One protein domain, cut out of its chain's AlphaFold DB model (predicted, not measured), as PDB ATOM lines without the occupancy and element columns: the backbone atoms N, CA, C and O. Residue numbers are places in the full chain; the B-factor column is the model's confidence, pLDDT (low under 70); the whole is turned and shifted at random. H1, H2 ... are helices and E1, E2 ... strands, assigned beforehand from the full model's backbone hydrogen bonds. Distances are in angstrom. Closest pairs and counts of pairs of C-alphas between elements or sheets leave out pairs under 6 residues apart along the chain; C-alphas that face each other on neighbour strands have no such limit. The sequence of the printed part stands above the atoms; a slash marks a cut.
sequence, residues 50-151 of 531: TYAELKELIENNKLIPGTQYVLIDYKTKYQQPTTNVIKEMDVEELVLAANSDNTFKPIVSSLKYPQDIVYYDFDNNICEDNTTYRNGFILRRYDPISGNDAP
ATOM      1  N   THR A  50      -0.210 -40.543 -46.982       97.44
ATOM      2  CA  THR A  50      -1.601 -40.088 -46.902       97.44
ATOM      3  C   THR A  50      -1.912 -39.495 -45.528       97.44
ATOM      4  O   THR A  50      -1.268 -39.835 -44.532       97.44
ATOM      5  N   TYR A  51      -2.949 -38.662 -45.439       97.75
ATOM      6  CA  TYR A  51      -3.473 -38.148 -44.172       97.75
ATOM      7  C   TYR A  51      -3.790 -39.281 -43.183       97.75
ATOM      8  O   TYR A  51      -3.505 -39.162 -41.993       97.75
ATOM      9  N   ALA A  52      -4.327 -40.403 -43.677       96.25
ATOM     10  CA  ALA A  52      -4.647 -41.578 -42.869       96.25
ATOM     11  C   ALA A  52      -3.401 -42.196 -42.207       96.25
ATOM     12  O   ALA A  52      -3.409 -42.432 -41.001       96.25
ATOM     13  N   GLU A  53      -2.313 -42.394 -42.958       97.62
ATOM     14  CA  GLU A  53      -1.051 -42.892 -42.394       97.62
ATOM     15  C   GLU A  53      -0.416 -41.881 -41.433       97.62
ATOM     16  O   GLU A  53       0.089 -42.266 -40.381       97.62
ATOM     17  N   LEU A  54      -0.440 -40.583 -41.763       97.75
ATOM     18  CA  LEU A  54       0.088 -39.549 -40.867       97.75
ATOM     19  C   LEU A  54      -0.702 -39.482 -39.553       97.75
ATOM     20  O   LEU A  54      -0.102 -39.308 -38.493       97.75
ATOM     21  N   LYS A  55      -2.021 -39.693 -39.606       97.31
ATOM     22  CA  LYS A  55      -2.883 -39.806 -38.427       97.31
ATOM     23  C   LYS A  55      -2.588 -41.069 -37.611       97.31
ATOM     24  O   LYS A  55      -2.459 -40.966 -36.396       97.31
ATOM     25  N   GLU A  56      -2.394 -42.228 -38.243       96.94
ATOM     26  CA  GLU A  56      -1.987 -43.450 -37.530       96.94
ATOM     27  C   GLU A  56      -0.620 -43.273 -36.841       96.94
ATOM     28  O   GLU A  56      -0.422 -43.729 -35.710       96.94
ATOM     29  N   LEU A  57       0.325 -42.573 -37.482       96.62
ATOM     30  CA  LEU A  57       1.615 -42.239 -36.874       96.62
ATOM     31  C   LEU A  57       1.466 -41.277 -35.683       96.62
ATOM     32  O   LEU A  57       2.167 -41.464 -34.691       96.62
ATOM     33  N   ILE A  58       0.549 -40.304 -35.749       96.62
ATOM     34  CA  ILE A  58       0.195 -39.432 -34.616       96.62
ATOM     35  C   ILE A  58      -0.363 -40.255 -33.449       96.62
ATOM     36  O   ILE A  58       0.187 -40.220 -32.350       96.62
ATOM     37  N   GLU A  59      -1.422 -41.032 -33.688       96.81
ATOM     38  CA  GLU A  59      -2.164 -41.762 -32.648       96.81
ATOM     39  C   GLU A  59      -1.299 -42.798 -31.914       96.81
ATOM     40  O   GLU A  59      -1.511 -43.072 -30.732       96.81
ATOM     41  N   ASN A  60      -0.292 -43.351 -32.596       96.62
ATOM     42  CA  ASN A  60       0.628 -44.335 -32.031       96.62
ATOM     43  C   ASN A  60       1.942 -43.743 -31.481       96.62
ATOM     44  O   ASN A  60       2.782 -44.519 -31.024       96.62
ATOM     45  N   ASN A  61       2.141 -42.420 -31.519       95.25
ATOM     46  CA  ASN A  61       3.404 -41.747 -31.168       95.25
ATOM     47  C   ASN A  61       4.609 -42.292 -31.976       95.25
ATOM     48  O   ASN A  61       5.625 -42.713 -31.422       95.25
ATOM     49  N   LYS A  62       4.458 -42.366 -33.304       95.38
ATOM     50  CA  LYS A  62       5.422 -42.962 -34.254       95.38
ATOM     51  C   LYS A  62       5.992 -41.977 -35.282       95.38
ATOM     52  O   LYS A  62       6.748 -42.402 -36.159       95.38
ATOM     53  N   LEU A  63       5.660 -40.685 -35.221       94.06
ATOM     54  CA  LEU A  63       6.403 -39.687 -35.996       94.06
ATOM     55  C   LEU A  63       7.849 -39.628 -35.489       94.06
ATOM     56  O   LEU A  63       8.113 -39.821 -34.304       94.06
ATOM     57  N   ILE A  64       8.803 -39.351 -36.374       94.19
ATOM     58  CA  ILE A  64      10.209 -39.179 -35.988       94.19
ATOM     59  C   ILE A  64      10.482 -37.671 -35.876       94.19
ATOM     60  O   ILE A  64      10.484 -36.994 -36.911       94.19
ATOM     61  N   PRO A  65      10.720 -37.109 -34.672       92.06
ATOM     62  CA  PRO A  65      10.925 -35.673 -34.497       92.06
ATOM     63  C   PRO A  65      12.022 -35.119 -35.414       92.06
ATOM     64  O   PRO A  65      13.089 -35.712 -35.562       92.06
ATOM     65  N   GLY A  66      11.751 -33.980 -36.054       89.50
ATOM     66  CA  GLY A  66      12.656 -33.366 -37.034       89.50
ATOM     67  C   GLY A  66      12.597 -33.963 -38.447       89.50
ATOM     68  O   GLY A  66      13.127 -33.347 -39.369       89.50
ATOM     69  N   THR A  67      11.916 -35.095 -38.653       92.62
ATOM     70  CA  THR A  67      11.687 -35.663 -39.993       92.62
ATOM     71  C   THR A  67      10.601 -34.889 -40.739       92.62
ATOM     72  O   THR A  67       9.634 -34.404 -40.144       92.62
ATOM     73  N   GLN A  68      10.767 -34.770 -42.055       94.19
ATOM     74  CA  GLN A  68       9.767 -34.213 -42.962       94.19
ATOM     75  C   GLN A  68       8.960 -35.338 -43.615       94.19
ATOM     76  O   GLN A  68       9.518 -36.351 -44.030       94.19
ATOM     77  N   TYR A  69       7.653 -35.127 -43.725       95.94
ATOM     78  CA  TYR A  69       6.718 -36.004 -44.418       95.94
ATOM     79  C   TYR A  69       6.008 -35.203 -45.512       95.94
ATOM     80  O   TYR A  69       5.683 -34.033 -45.311       95.94
ATOM     81  N   VAL A  70       5.749 -35.820 -46.664       97.19
ATOM     82  CA  VAL A  70       4.970 -35.195 -47.744       97.19
ATOM     83  C   VAL A  70       3.544 -35.727 -47.685       97.19
ATOM     84  O   VAL A  70       3.335 -36.921 -47.894       97.19
ATOM     85  N   LEU A  71       2.581 -34.847 -47.408       97.25
ATOM     86  CA  LEU A  71       1.151 -35.152 -47.422       97.25
ATOM     87  C   LEU A  71       0.645 -35.151 -48.871       97.25
ATOM     88  O   LEU A  71       0.575 -34.091 -49.496       97.25
ATOM     89  N   ILE A  72       0.305 -36.331 -49.397       96.31
ATOM     90  CA  ILE A  72       0.007 -36.525 -50.832       96.31
ATOM     91  C   ILE A  72      -1.458 -36.274 -51.222       96.31
ATOM     92  O   ILE A  72      -1.761 -36.102 -52.399       96.31
ATOM     93  N   ASP A  73      -2.369 -36.264 -50.249       96.25
ATOM     94  CA  ASP A  73      -3.824 -36.187 -50.433       96.25
ATOM     95  C   ASP A  73      -4.462 -34.970 -49.731       96.25
ATOM     96  O   ASP A  73      -5.659 -34.968 -49.433       96.25
ATOM     97  N   TYR A  74      -3.690 -33.904 -49.481       96.00
ATOM     98  CA  TYR A  74      -4.255 -32.622 -49.045       96.00
ATOM     99  C   TYR A  74      -5.241 -32.055 -50.086       96.00
ATOM    100  O   TYR A  74      -5.066 -32.213 -51.293       96.00
ATOM    101  N   LYS A  75      -6.282 -31.362 -49.611       95.25
ATOM    102  CA  LYS A  75      -7.365 -30.794 -50.424       95.25
ATOM    103  C   LYS A  75      -7.860 -29.484 -49.822       95.25
ATOM    104  O   LYS A  75      -8.481 -29.519 -48.760       95.25
ATOM    105  N   THR A  76      -7.693 -28.351 -50.514       91.88
ATOM    106  CA  THR A  76      -8.338 -27.108 -50.053       91.88
ATOM    107  C   THR A  76      -9.855 -27.221 -50.235       91.88
ATOM    108  O   THR A  76     -10.357 -27.461 -51.336       91.88
ATOM    109  N   LYS A  77     -10.588 -27.097 -49.124       87.88
ATOM    110  CA  LYS A  77     -12.030 -27.353 -49.021       87.88
ATOM    111  C   LYS A  77     -12.608 -26.478 -47.914       87.88
ATOM    112  O   LYS A  77     -12.033 -26.459 -46.825       87.88
ATOM    113  N   TYR A  78     -13.645 -25.693 -48.207       84.00
ATOM    114  CA  TYR A  78     -13.802 -24.419 -47.498       84.00
ATOM    115  C   TYR A  78     -15.214 -23.829 -47.383       84.00
ATOM    116  O   TYR A  78     -16.010 -23.862 -48.322       84.00
ATOM    117  N   GLN A  79     -15.442 -23.132 -46.266       74.12
ATOM    118  CA  GLN A  79     -16.165 -21.861 -46.198       74.12
ATOM    119  C   GLN A  79     -15.175 -20.684 -46.372       74.12
ATOM    120  O   GLN A  79     -13.980 -20.807 -46.118       74.12
ATOM    121  N   GLN A  80     -15.635 -19.556 -46.916       81.38
ATOM    122  CA  GLN A  80     -14.832 -18.736 -47.833       81.38
ATOM    123  C   GLN A  80     -15.262 -17.247 -47.777       81.38
ATOM    124  O   GLN A  80     -16.370 -16.927 -48.196       81.38
ATOM    125  N   PRO A  81     -14.497 -16.291 -47.219       64.00
ATOM    126  CA  PRO A  81     -15.046 -15.501 -46.106       64.00
ATOM    127  C   PRO A  81     -16.052 -14.342 -46.369       64.00
ATOM    128  O   PRO A  81     -15.910 -13.282 -45.765       64.00
ATOM    129  N   THR A  82     -17.141 -14.479 -47.148       55.56
ATOM    130  CA  THR A  82     -18.265 -13.484 -47.182       55.56
ATOM    131  C   THR A  82     -19.702 -14.042 -47.388       55.56
ATOM    132  O   THR A  82     -20.414 -14.193 -46.400       55.56
ATOM    133  N   THR A  83     -20.195 -14.356 -48.597       39.50
ATOM    134  CA  THR A  83     -21.665 -14.512 -48.850       39.50
ATOM    135  C   THR A  83     -22.336 -15.912 -48.744       39.50
ATOM    136  O   THR A  83     -23.132 -16.060 -47.816       39.50
ATOM    137  N   ASN A  84     -22.137 -16.926 -49.625       69.38
ATOM    138  CA  ASN A  84     -22.980 -18.154 -49.620       69.38
ATOM    139  C   ASN A  84     -22.505 -19.529 -50.222       69.38
ATOM    140  O   ASN A  84     -23.329 -20.441 -50.198       69.38
ATOM    141  N   VAL A  85     -21.283 -19.759 -50.739       65.00
ATOM    142  CA  VAL A  85     -20.941 -20.997 -51.506       65.00
ATOM    143  C   VAL A  85     -19.728 -21.783 -50.962       65.00
ATOM    144  O   VAL A  85     -18.581 -21.359 -51.068       65.00
ATOM    145  N   ILE A  86     -19.980 -22.995 -50.457       84.50
ATOM    146  CA  ILE A  86     -18.959 -23.992 -50.074       84.50
ATOM    147  C   ILE A  86     -18.382 -24.678 -51.325       84.50
ATOM    148  O   ILE A  86     -19.144 -24.979 -52.247       84.50
ATOM    149  N   LYS A  87     -17.070 -24.973 -51.366       89.31
ATOM    150  CA  LYS A  87     -16.452 -25.800 -52.430       89.31
ATOM    151  C   LYS A  87     -15.253 -26.637 -51.958       89.31
ATOM    152  O   LYS A  87     -14.700 -26.428 -50.882       89.31
ATOM    153  N   GLU A  88     -14.806 -27.514 -52.857       91.62
ATOM    154  CA  GLU A  88     -13.457 -28.096 -52.928       91.62
ATOM    155  C   GLU A  88     -12.644 -27.449 -54.081       91.62
ATOM    156  O   GLU A  88     -13.224 -26.764 -54.939       91.62
ATOM    157  N   MET A  89     -11.318 -27.651 -54.091       92.12
ATOM    158  CA  MET A  89     -10.338 -27.202 -55.100       92.12
ATOM    159  C   MET A  89      -9.199 -28.234 -55.321       92.12
ATOM    160  O   MET A  89      -9.394 -29.438 -55.127       92.12
ATOM    161  N   ASP A  90      -8.040 -27.775 -55.804       94.00
ATOM    162  CA  ASP A  90      -6.776 -28.489 -56.017       94.00
ATOM    163  C   ASP A  90      -6.359 -29.465 -54.903       94.00
ATOM    164  O   ASP A  90      -6.661 -29.286 -53.721       94.00
ATOM    165  N   VAL A  91      -5.559 -30.456 -55.311       96.00
ATOM    166  CA  VAL A  91      -4.564 -31.100 -54.444       96.00
ATOM    167  C   VAL A  91      -3.273 -30.286 -54.527       96.00
ATOM    168  O   VAL A  91      -2.825 -29.941 -55.621       96.00
ATOM    169  N   GLU A  92      -2.648 -30.026 -53.384       95.94
ATOM    170  CA  GLU A  92      -1.273 -29.535 -53.303       95.94
ATOM    171  C   GLU A  92      -0.502 -30.408 -52.315       95.94
ATOM    172  O   GLU A  92      -0.928 -30.544 -51.174       95.94
ATOM    173  N   GLU A  93       0.625 -30.996 -52.721       97.44
ATOM    174  CA  GLU A  93       1.449 -31.763 -51.784       97.44
ATOM    175  C   GLU A  93       2.100 -30.817 -50.761       97.44
ATOM    176  O   GLU A  93       2.893 -29.944 -51.128       97.44
ATOM    177  N   LEU A  94       1.765 -30.979 -49.479       97.31
ATOM    178  CA  LEU A  94       2.287 -30.150 -48.388       97.31
ATOM    179  C   LEU A  94       3.425 -30.874 -47.660       97.31
ATOM    180  O   LEU A  94       3.340 -32.079 -47.417       97.31
ATOM    181  N   VAL A  95       4.475 -30.147 -47.270       96.75
ATOM    182  CA  VAL A  95       5.576 -30.714 -46.472       96.75
ATOM    183  C   VAL A  95       5.341 -30.446 -44.989       96.75
ATOM    184  O   VAL A  95       5.466 -29.315 -44.520       96.75
ATOM    185  N   LEU A  96       5.023 -31.499 -44.242       96.50
ATOM    186  CA  LEU A  96       4.747 -31.464 -42.810       96.50
ATOM    187  C   LEU A  96       6.000 -31.913 -42.046       96.50
ATOM    188  O   LEU A  96       6.440 -33.056 -42.157       96.50
ATOM    189  N   ALA A  97       6.584 -31.023 -41.243       95.69
ATOM    190  CA  ALA A  97       7.707 -31.368 -40.371       95.69
ATOM    191  C   ALA A  97       7.201 -31.829 -38.995       95.69
ATOM    192  O   ALA A  97       6.531 -31.061 -38.300       95.69
ATOM    193  N   ALA A  98       7.563 -33.040 -38.565       95.12
ATOM    194  CA  ALA A  98       7.216 -33.544 -37.235       95.12
ATOM    195  C   ALA A  98       7.828 -32.661 -36.133       95.12
ATOM    196  O   ALA A  98       8.987 -32.232 -36.214       95.12
ATOM    197  N   ASN A  99       7.028 -32.318 -35.128       93.56
ATOM    198  CA  ASN A  99       7.404 -31.498 -33.978       93.56
ATOM    199  C   ASN A  99       7.726 -32.366 -32.756       93.56
ATOM    200  O   ASN A  99       8.790 -32.212 -32.163       93.56
ATOM    201  N   SER A 100       6.837 -33.308 -32.452       95.62
ATOM    202  CA  SER A 100       7.044 -34.416 -31.518       95.62
ATOM    203  C   SER A 100       6.879 -35.749 -32.261       95.62
ATOM    204  O   SER A 100       6.821 -35.790 -33.491       95.62
ATOM    205  N   ASP A 101       6.792 -36.836 -31.506       94.94
ATOM    206  CA  ASP A 101       6.371 -38.164 -31.949       94.94
ATOM    207  C   ASP A 101       4.883 -38.249 -32.354       94.94
ATOM    208  O   ASP A 101       4.481 -39.214 -33.008       94.94
ATOM    209  N   ASN A 102       4.078 -37.232 -32.029       90.44
ATOM    210  CA  ASN A 102       2.631 -37.193 -32.269       90.44
ATOM    211  C   ASN A 102       2.061 -35.832 -32.735       90.44
ATOM    212  O   ASN A 102       0.847 -35.658 -32.751       90.44
ATOM    213  N   THR A 103       2.888 -34.856 -33.131       92.50
ATOM    214  CA  THR A 103       2.401 -33.556 -33.645       92.50
ATOM    215  C   THR A 103       3.203 -33.040 -34.839       92.50
ATOM    216  O   THR A 103       4.411 -33.261 -34.940       92.50
ATOM    217  N   PHE A 104       2.542 -32.278 -35.715       95.06
ATOM    218  CA  PHE A 104       3.162 -31.446 -36.756       95.06
ATOM    219  C   PHE A 104       3.163 -29.963 -36.346       95.06
ATOM    220  O   PHE A 104       2.532 -29.580 -35.363       95.06
ATOM    221  N   LYS A 105       3.860 -29.100 -37.100       92.12
ATOM    222  CA  LYS A 105       3.713 -27.640 -36.952       92.12
ATOM    223  C   LYS A 105       2.489 -27.150 -37.745       92.12
ATOM    224  O   LYS A 105       2.354 -27.557 -38.898       92.12
ATOM    225  N   PRO A 106       1.685 -26.201 -37.226       83.56
ATOM    226  CA  PRO A 106       0.590 -25.560 -37.970       83.56
ATOM    227  C   PRO A 106       1.075 -24.494 -38.982       83.56
ATOM    228  O   PRO A 106       0.345 -23.578 -39.360       83.56
ATOM    229  N   ILE A 107       2.342 -24.574 -39.397       90.69
ATOM    230  CA  ILE A 107       2.942 -23.758 -40.454       90.69
ATOM    231  C   ILE A 107       3.788 -24.699 -41.313       90.69
ATOM    232  O   ILE A 107       4.669 -25.388 -40.795       90.69
ATOM    233  N   VAL A 108       3.495 -24.727 -42.609       92.00
ATOM    234  CA  VAL A 108       4.102 -25.603 -43.621       92.00
ATOM    235  C   VAL A 108       4.370 -24.814 -44.908       92.00
ATOM    236  O   VAL A 108       4.048 -23.627 -45.000       92.00
ATOM    237  N   SER A 109       4.919 -25.483 -45.921       94.56
ATOM    238  CA  SER A 109       5.011 -24.962 -47.290       94.56
ATOM    239  C   SER A 109       4.482 -25.997 -48.283       94.56
ATOM    240  O   SER A 109       4.555 -27.207 -48.044       94.56
ATOM    241  N   SER A 110       3.937 -25.514 -49.400       94.06
ATOM    242  CA  SER A 110       3.459 -26.352 -50.502       94.06
ATOM    243  C   SER A 110       4.594 -26.661 -51.470       94.06
ATOM    244  O   SER A 110       5.322 -25.757 -51.870       94.06
ATOM    245  N   LEU A 111       4.705 -27.905 -51.937       91.94
ATOM    246  CA  LEU A 111       5.628 -28.247 -53.024       91.94
ATOM    247  C   LEU A 111       5.273 -27.541 -54.344       91.94
ATOM    248  O   LEU A 111       6.156 -27.319 -55.170       91.94
ATOM    249  N   LYS A 112       4.003 -27.156 -54.542       93.56
ATOM    250  CA  LYS A 112       3.535 -26.423 -55.733       93.56
ATOM    251  C   LYS A 112       3.955 -24.946 -55.710       93.56
ATOM    252  O   LYS A 112       4.147 -24.349 -56.767       93.56
ATOM    253  N   TYR A 113       4.122 -24.377 -54.518       93.06
ATOM    254  CA  TYR A 113       4.536 -22.991 -54.297       93.06
ATOM    255  C   TYR A 113       5.528 -22.949 -53.117       93.06
ATOM    256  O   TYR A 113       5.148 -22.600 -51.997       93.06
ATOM    257  N   PRO A 114       6.793 -23.366 -53.333       89.81
ATOM    258  CA  PRO A 114       7.744 -23.672 -52.258       89.81
ATOM    259  C   PRO A 114       8.281 -22.451 -51.498       89.81
ATOM    260  O   PRO A 114       9.082 -22.614 -50.583       89.81
ATOM    261  N   GLN A 115       7.846 -21.237 -51.847       88.25
ATOM    262  CA  GLN A 115       8.063 -20.034 -51.046       88.25
ATOM    263  C   GLN A 115       6.969 -19.784 -49.993       88.25
ATOM    264  O   GLN A 115       7.147 -18.918 -49.136       88.25
ATOM    265  N   ASP A 116       5.820 -20.462 -50.090       91.50
ATOM    266  CA  ASP A 116       4.627 -20.099 -49.326       91.50
ATOM    267  C   ASP A 116       4.787 -20.372 -47.828       91.50
ATOM    268  O   ASP A 116       5.153 -21.474 -47.412       91.50
ATOM    269  N   ILE A 117       4.388 -19.391 -47.019       90.25
ATOM    270  CA  ILE A 117       4.114 -19.584 -45.595       90.25
ATOM    271  C   ILE A 117       2.636 -19.970 -45.484       90.25
ATOM    272  O   ILE A 117       1.739 -19.120 -45.532       90.25
ATOM    273  N   VAL A 118       2.383 -21.274 -45.401       90.44
ATOM    274  CA  VAL A 118       1.042 -21.859 -45.354       90.44
ATOM    275  C   VAL A 118       0.678 -22.124 -43.894       90.44
ATOM    276  O   VAL A 118       1.273 -22.988 -43.255       90.44
ATOM    277  N   TYR A 119      -0.298 -21.392 -43.359       90.12
ATOM    278  CA  TYR A 119      -0.810 -21.601 -42.004       90.12
ATOM    279  C   TYR A 119      -1.893 -22.676 -42.073       90.12
ATOM    280  O   TYR A 119      -3.004 -22.432 -42.554       90.12
ATOM    281  N   TYR A 120      -1.509 -23.881 -41.664       92.94
ATOM    282  CA  TYR A 120      -2.201 -25.133 -41.938       92.94
ATOM    283  C   TYR A 120      -2.710 -25.775 -40.647       92.94
ATOM    284  O   TYR A 120      -2.058 -25.724 -39.606       92.94
ATOM    285  N   ASP A 121      -3.888 -26.375 -40.730       90.00
ATOM    286  CA  ASP A 121      -4.696 -26.829 -39.608       90.00
ATOM    287  C   ASP A 121      -5.117 -28.284 -39.861       90.00
ATOM    288  O   ASP A 121      -5.882 -28.560 -40.785       90.00
ATOM    289  N   PHE A 122      -4.551 -29.225 -39.098       94.31
ATOM    290  CA  PHE A 122      -4.724 -30.672 -39.300       94.31
ATOM    291  C   PHE A 122      -5.992 -31.204 -38.606       94.31
ATOM    292  O   PHE A 122      -6.683 -32.076 -39.133       94.31
ATOM    293  N   ASP A 123      -6.346 -30.641 -37.449       90.56
ATOM    294  CA  ASP A 123      -7.435 -31.137 -36.597       90.56
ATOM    295  C   ASP A 123      -8.814 -30.613 -37.024       90.56
ATOM    296  O   ASP A 123      -9.845 -31.231 -36.758       90.56
ATOM    297  N   ASN A 124      -8.835 -29.528 -37.793       88.19
ATOM    298  CA  ASN A 124     -10.008 -28.966 -38.457       88.19
ATOM    299  C   ASN A 124     -10.363 -29.735 -39.751       88.19
ATOM    300  O   ASN A 124     -10.610 -29.163 -40.817       88.19
ATOM    301  N   ASN A 125     -10.368 -31.070 -39.671       88.88
ATOM    302  CA  ASN A 125     -10.569 -32.001 -40.791       88.88
ATOM    303  C   ASN A 125     -12.036 -32.144 -41.263       88.88
ATOM    304  O   ASN A 125     -12.386 -33.063 -42.003       88.88
ATOM    305  N   ILE A 126     -12.901 -31.185 -40.922       81.69
ATOM    306  CA  ILE A 126     -14.246 -31.018 -41.493       81.69
ATOM    307  C   ILE A 126     -14.427 -29.536 -41.846       81.69
ATOM    308  O   ILE A 126     -13.971 -28.664 -41.112       81.69
ATOM    309  N   CYS A 127     -15.059 -29.244 -42.984       86.94
ATOM    310  CA  CYS A 127     -15.429 -27.890 -43.395       86.94
ATOM    311  C   CYS A 127     -16.366 -27.200 -42.398       86.94
ATOM    312  O   CYS A 127     -17.126 -27.836 -41.671       86.94
ATOM    313  N   GLU A 128     -16.411 -25.872 -42.457       82.94
ATOM    314  CA  GLU A 128     -17.237 -25.028 -41.587       82.94
ATOM    315  C   GLU A 128     -18.743 -25.071 -41.951       82.94
ATOM    316  O   GLU A 128     -19.553 -24.354 -41.363       82.94
ATOM    317  N   ASP A 129     -19.129 -25.922 -42.911       62.31
ATOM    318  CA  ASP A 129     -20.507 -26.398 -43.102       62.31
ATOM    319  C   ASP A 129     -20.918 -27.478 -42.075       62.31
ATOM    320  O   ASP A 129     -22.107 -27.741 -41.904       62.31
ATOM    321  N   ASN A 130     -19.952 -28.000 -41.306       76.00
ATOM    322  CA  ASN A 130     -20.061 -29.029 -40.262       76.00
ATOM    323  C   ASN A 130     -20.263 -30.471 -40.775       76.00
ATOM    324  O   ASN A 130     -20.565 -31.361 -39.980       76.00
ATOM    325  N   THR A 131     -20.092 -30.732 -42.077       78.69
ATOM    326  CA  THR A 131     -20.309 -32.056 -42.695       78.69
ATOM    327  C   THR A 131     -19.209 -32.496 -43.671       78.69
ATOM    328  O   THR A 131     -18.866 -33.679 -43.701       78.69
ATOM    329  N   THR A 132     -18.625 -31.594 -44.468       84.50
ATOM    330  CA  THR A 132     -17.725 -31.988 -45.566       84.50
ATOM    331  C   THR A 132     -16.306 -32.292 -45.065       84.50
ATOM    332  O   THR A 132     -15.527 -31.382 -44.794       84.50
ATOM    333  N   TYR A 133     -15.934 -33.570 -44.972       92.50
ATOM    334  CA  TYR A 133     -14.600 -33.998 -44.521       92.50
ATOM    335  C   TYR A 133     -13.455 -33.522 -45.444       92.50
ATOM    336  O   TYR A 133     -13.582 -33.548 -46.677       92.50
ATOM    337  N   ARG A 134     -12.316 -33.127 -44.857       93.81
ATOM    338  CA  ARG A 134     -11.110 -32.598 -45.523       93.81
ATOM    339  C   ARG A 134      -9.829 -33.023 -44.792       93.81
ATOM    340  O   ARG A 134      -9.832 -33.156 -43.579       93.81
ATOM    341  N   ASN A 135      -8.719 -33.192 -45.508       95.00
ATOM    342  CA  ASN A 135      -7.433 -33.618 -44.932       95.00
ATOM    343  C   ASN A 135      -6.669 -32.431 -44.304       95.00
ATOM    344  O   ASN A 135      -5.580 -32.051 -44.744       95.00
ATOM    345  N   GLY A 136      -7.293 -31.805 -43.307       89.88
ATOM    346  CA  GLY A 136      -6.919 -30.488 -42.791       89.88
ATOM    347  C   GLY A 136      -7.293 -29.336 -43.738       89.88
ATOM    348  O   GLY A 136      -7.973 -29.535 -44.748       89.88
ATOM    349  N   PHE A 137      -6.860 -28.118 -43.406       91.75
ATOM    350  CA  PHE A 137      -7.209 -26.881 -44.115       91.75
ATOM    351  C   PHE A 137      -6.126 -25.792 -44.001       91.75
ATOM    352  O   PHE A 137      -5.221 -25.888 -43.181       91.75
ATOM    353  N   ILE A 138      -6.218 -24.741 -44.821       89.69
ATOM    354  CA  ILE A 138      -5.320 -23.578 -44.822       89.69
ATOM    355  C   ILE A 138      -6.113 -22.348 -44.361       89.69
ATOM    356  O   ILE A 138      -6.857 -21.746 -45.136       89.69
ATOM    357  N   LEU A 139      -5.939 -21.962 -43.092       82.31
ATOM    358  CA  LEU A 139      -6.623 -20.808 -42.487       82.31
ATOM    359  C   LEU A 139      -6.072 -19.462 -42.984       82.31
ATOM    360  O   LEU A 139      -6.786 -18.461 -43.001       82.31
ATOM    361  N   ARG A 140      -4.792 -19.426 -43.366       82.31
ATOM    362  CA  ARG A 140      -4.126 -18.262 -43.967       82.31
ATOM    363  C   ARG A 140      -2.969 -18.714 -44.849       82.31
ATOM    364  O   ARG A 140      -2.282 -19.687 -44.543       82.31
ATOM    365  N   ARG A 141      -2.711 -17.975 -45.923       85.50
ATOM    366  CA  ARG A 141      -1.608 -18.234 -46.856       85.50
ATOM    367  C   ARG A 141      -0.848 -16.938 -47.125       85.50
ATOM    368  O   ARG A 141      -1.480 -15.893 -47.256       85.50
ATOM    369  N   TYR A 142       0.477 -16.991 -47.221       81.69
ATOM    370  CA  TYR A 142       1.309 -15.837 -47.577       81.69
ATOM    371  C   TYR A 142       2.420 -16.218 -48.564       81.69
ATOM    372  O   TYR A 142       3.008 -17.291 -48.445       81.69
ATOM    373  N   ASP A 143       2.714 -15.328 -49.514       85.12
ATOM    374  CA  ASP A 143       3.687 -15.526 -50.596       85.12
ATOM    375  C   ASP A 143       4.732 -14.392 -50.609       85.12
ATOM    376  O   ASP A 143       4.421 -13.297 -51.082       85.12
ATOM    377  N   PRO A 144       5.980 -14.617 -50.156       73.25
ATOM    378  CA  PRO A 144       7.033 -13.597 -50.161       73.25
ATOM    379  C   PRO A 144       7.565 -13.214 -51.557       73.25
ATOM    380  O   PRO A 144       8.395 -12.312 -51.644       73.25
ATOM    381  N   ILE A 145       7.125 -13.863 -52.645       69.50
ATOM    382  CA  ILE A 145       7.514 -13.522 -54.028       69.50
ATOM    383  C   ILE A 145       6.463 -12.625 -54.707       69.50
ATOM    384  O   ILE A 145       6.830 -11.802 -55.545       69.50
ATOM    385  N   SER A 146       5.178 -12.722 -54.334       72.00
ATOM    386  CA  SER A 146       4.118 -11.818 -54.831       72.00
ATOM    387  C   SER A 146       3.567 -10.826 -53.795       72.00
ATOM    388  O   SER A 146       2.848  -9.902 -54.164       72.00
ATOM    389  N   GLY A 147       3.897 -10.995 -52.513       68.00
ATOM    390  CA  GLY A 147       3.478 -10.136 -51.399       68.00
ATOM    391  C   GLY A 147       2.044 -10.351 -50.897       68.00
ATOM    392  O   GLY A 147       1.618  -9.635 -49.994       68.00
ATOM    393  N   ASN A 148       1.295 -11.304 -51.463       69.69
ATOM    394  CA  ASN A 148      -0.135 -11.484 -51.189       69.69
ATOM    395  C   ASN A 148      -0.418 -12.277 -49.900       69.69
ATOM    396  O   ASN A 148       0.311 -13.203 -49.542       69.69
ATOM    397  N   ASP A 149      -1.523 -11.923 -49.238       74.75
ATOM    398  CA  ASP A 149      -1.991 -12.477 -47.962       74.75
ATOM    399  C   ASP A 149      -3.530 -12.552 -47.940       74.75
ATOM    400  O   ASP A 149      -4.201 -11.733 -48.576       74.75
ATOM    401  N   ALA A 150      -4.097 -13.505 -47.195       71.62
ATOM    402  CA  ALA A 150      -5.522 -13.543 -46.859       71.62
ATOM    403  C   ALA A 150      -5.812 -14.506 -45.688       71.62
ATOM    404  O   ALA A 150      -5.117 -15.517 -45.553       71.62
ATOM    405  N   PRO A 151      -6.910 -14.307 -44.926       72.25
ATOM    406  CA  PRO A 151      -7.490 -15.315 -44.026       72.25
ATOM    407  C   PRO A 151      -8.248 -16.410 -44.814       72.25
ATOM    408  O   PRO A 151      -9.424 -16.677 -44.573       72.25
TER     409      PRO A 151
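This is residues 50 to 151 of the 531 residues of an uncharacterized protein of Clostridium argentinense CDC 2741 (UniProt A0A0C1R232). With little regular structure, this is one strongly twisted sheet of five strands, a meander, each strand antiparallel to the one before, with two long loops and H1 grazing it near edge strand E1. The 102 printed residues, 36 in named elements, of mixed class, run H1 E1 E2 E3 E4 E5; the strands keep this order across the sheet. The whole is compact, radius of gyration of the C-alphas 13.9 A, spanning 42 by 35 by 17 A.

Look at hairpin E3, residues 107 to 110, and E4, residues 113 to 121: N 108 and O 118, 2.9 A, are within hydrogen-bond range. So are N 119 and O 140, 2.9 A, between E4 and E5, residues 137 to 142; N 95 and O 109, 3.0 A, between E2, residues 94 to 97, and E3; and N 69 and O 96, 2.9 A, between E1, residues 68 to 71, and E2. H1, residues 51 to 59, has every O i to N i+4 pair within range; its closest C-alphas to E1 are Tyr 51 and Leu 71, 6.4 A.

Find C-alpha 51 at (-3.473, -38.148, -44.172), where H1 begins. E4 spans 17.8 A and bends by 85 degrees at residue 116; E5, 14.4 A, ends at (1.309, -15.837, -47.577).

The printed part has no cut. Links E1 to E2 and E4 to E5 are long. Look for pLDDT under 70 at residues 81 to 85, 129, 145 and 147 to 148.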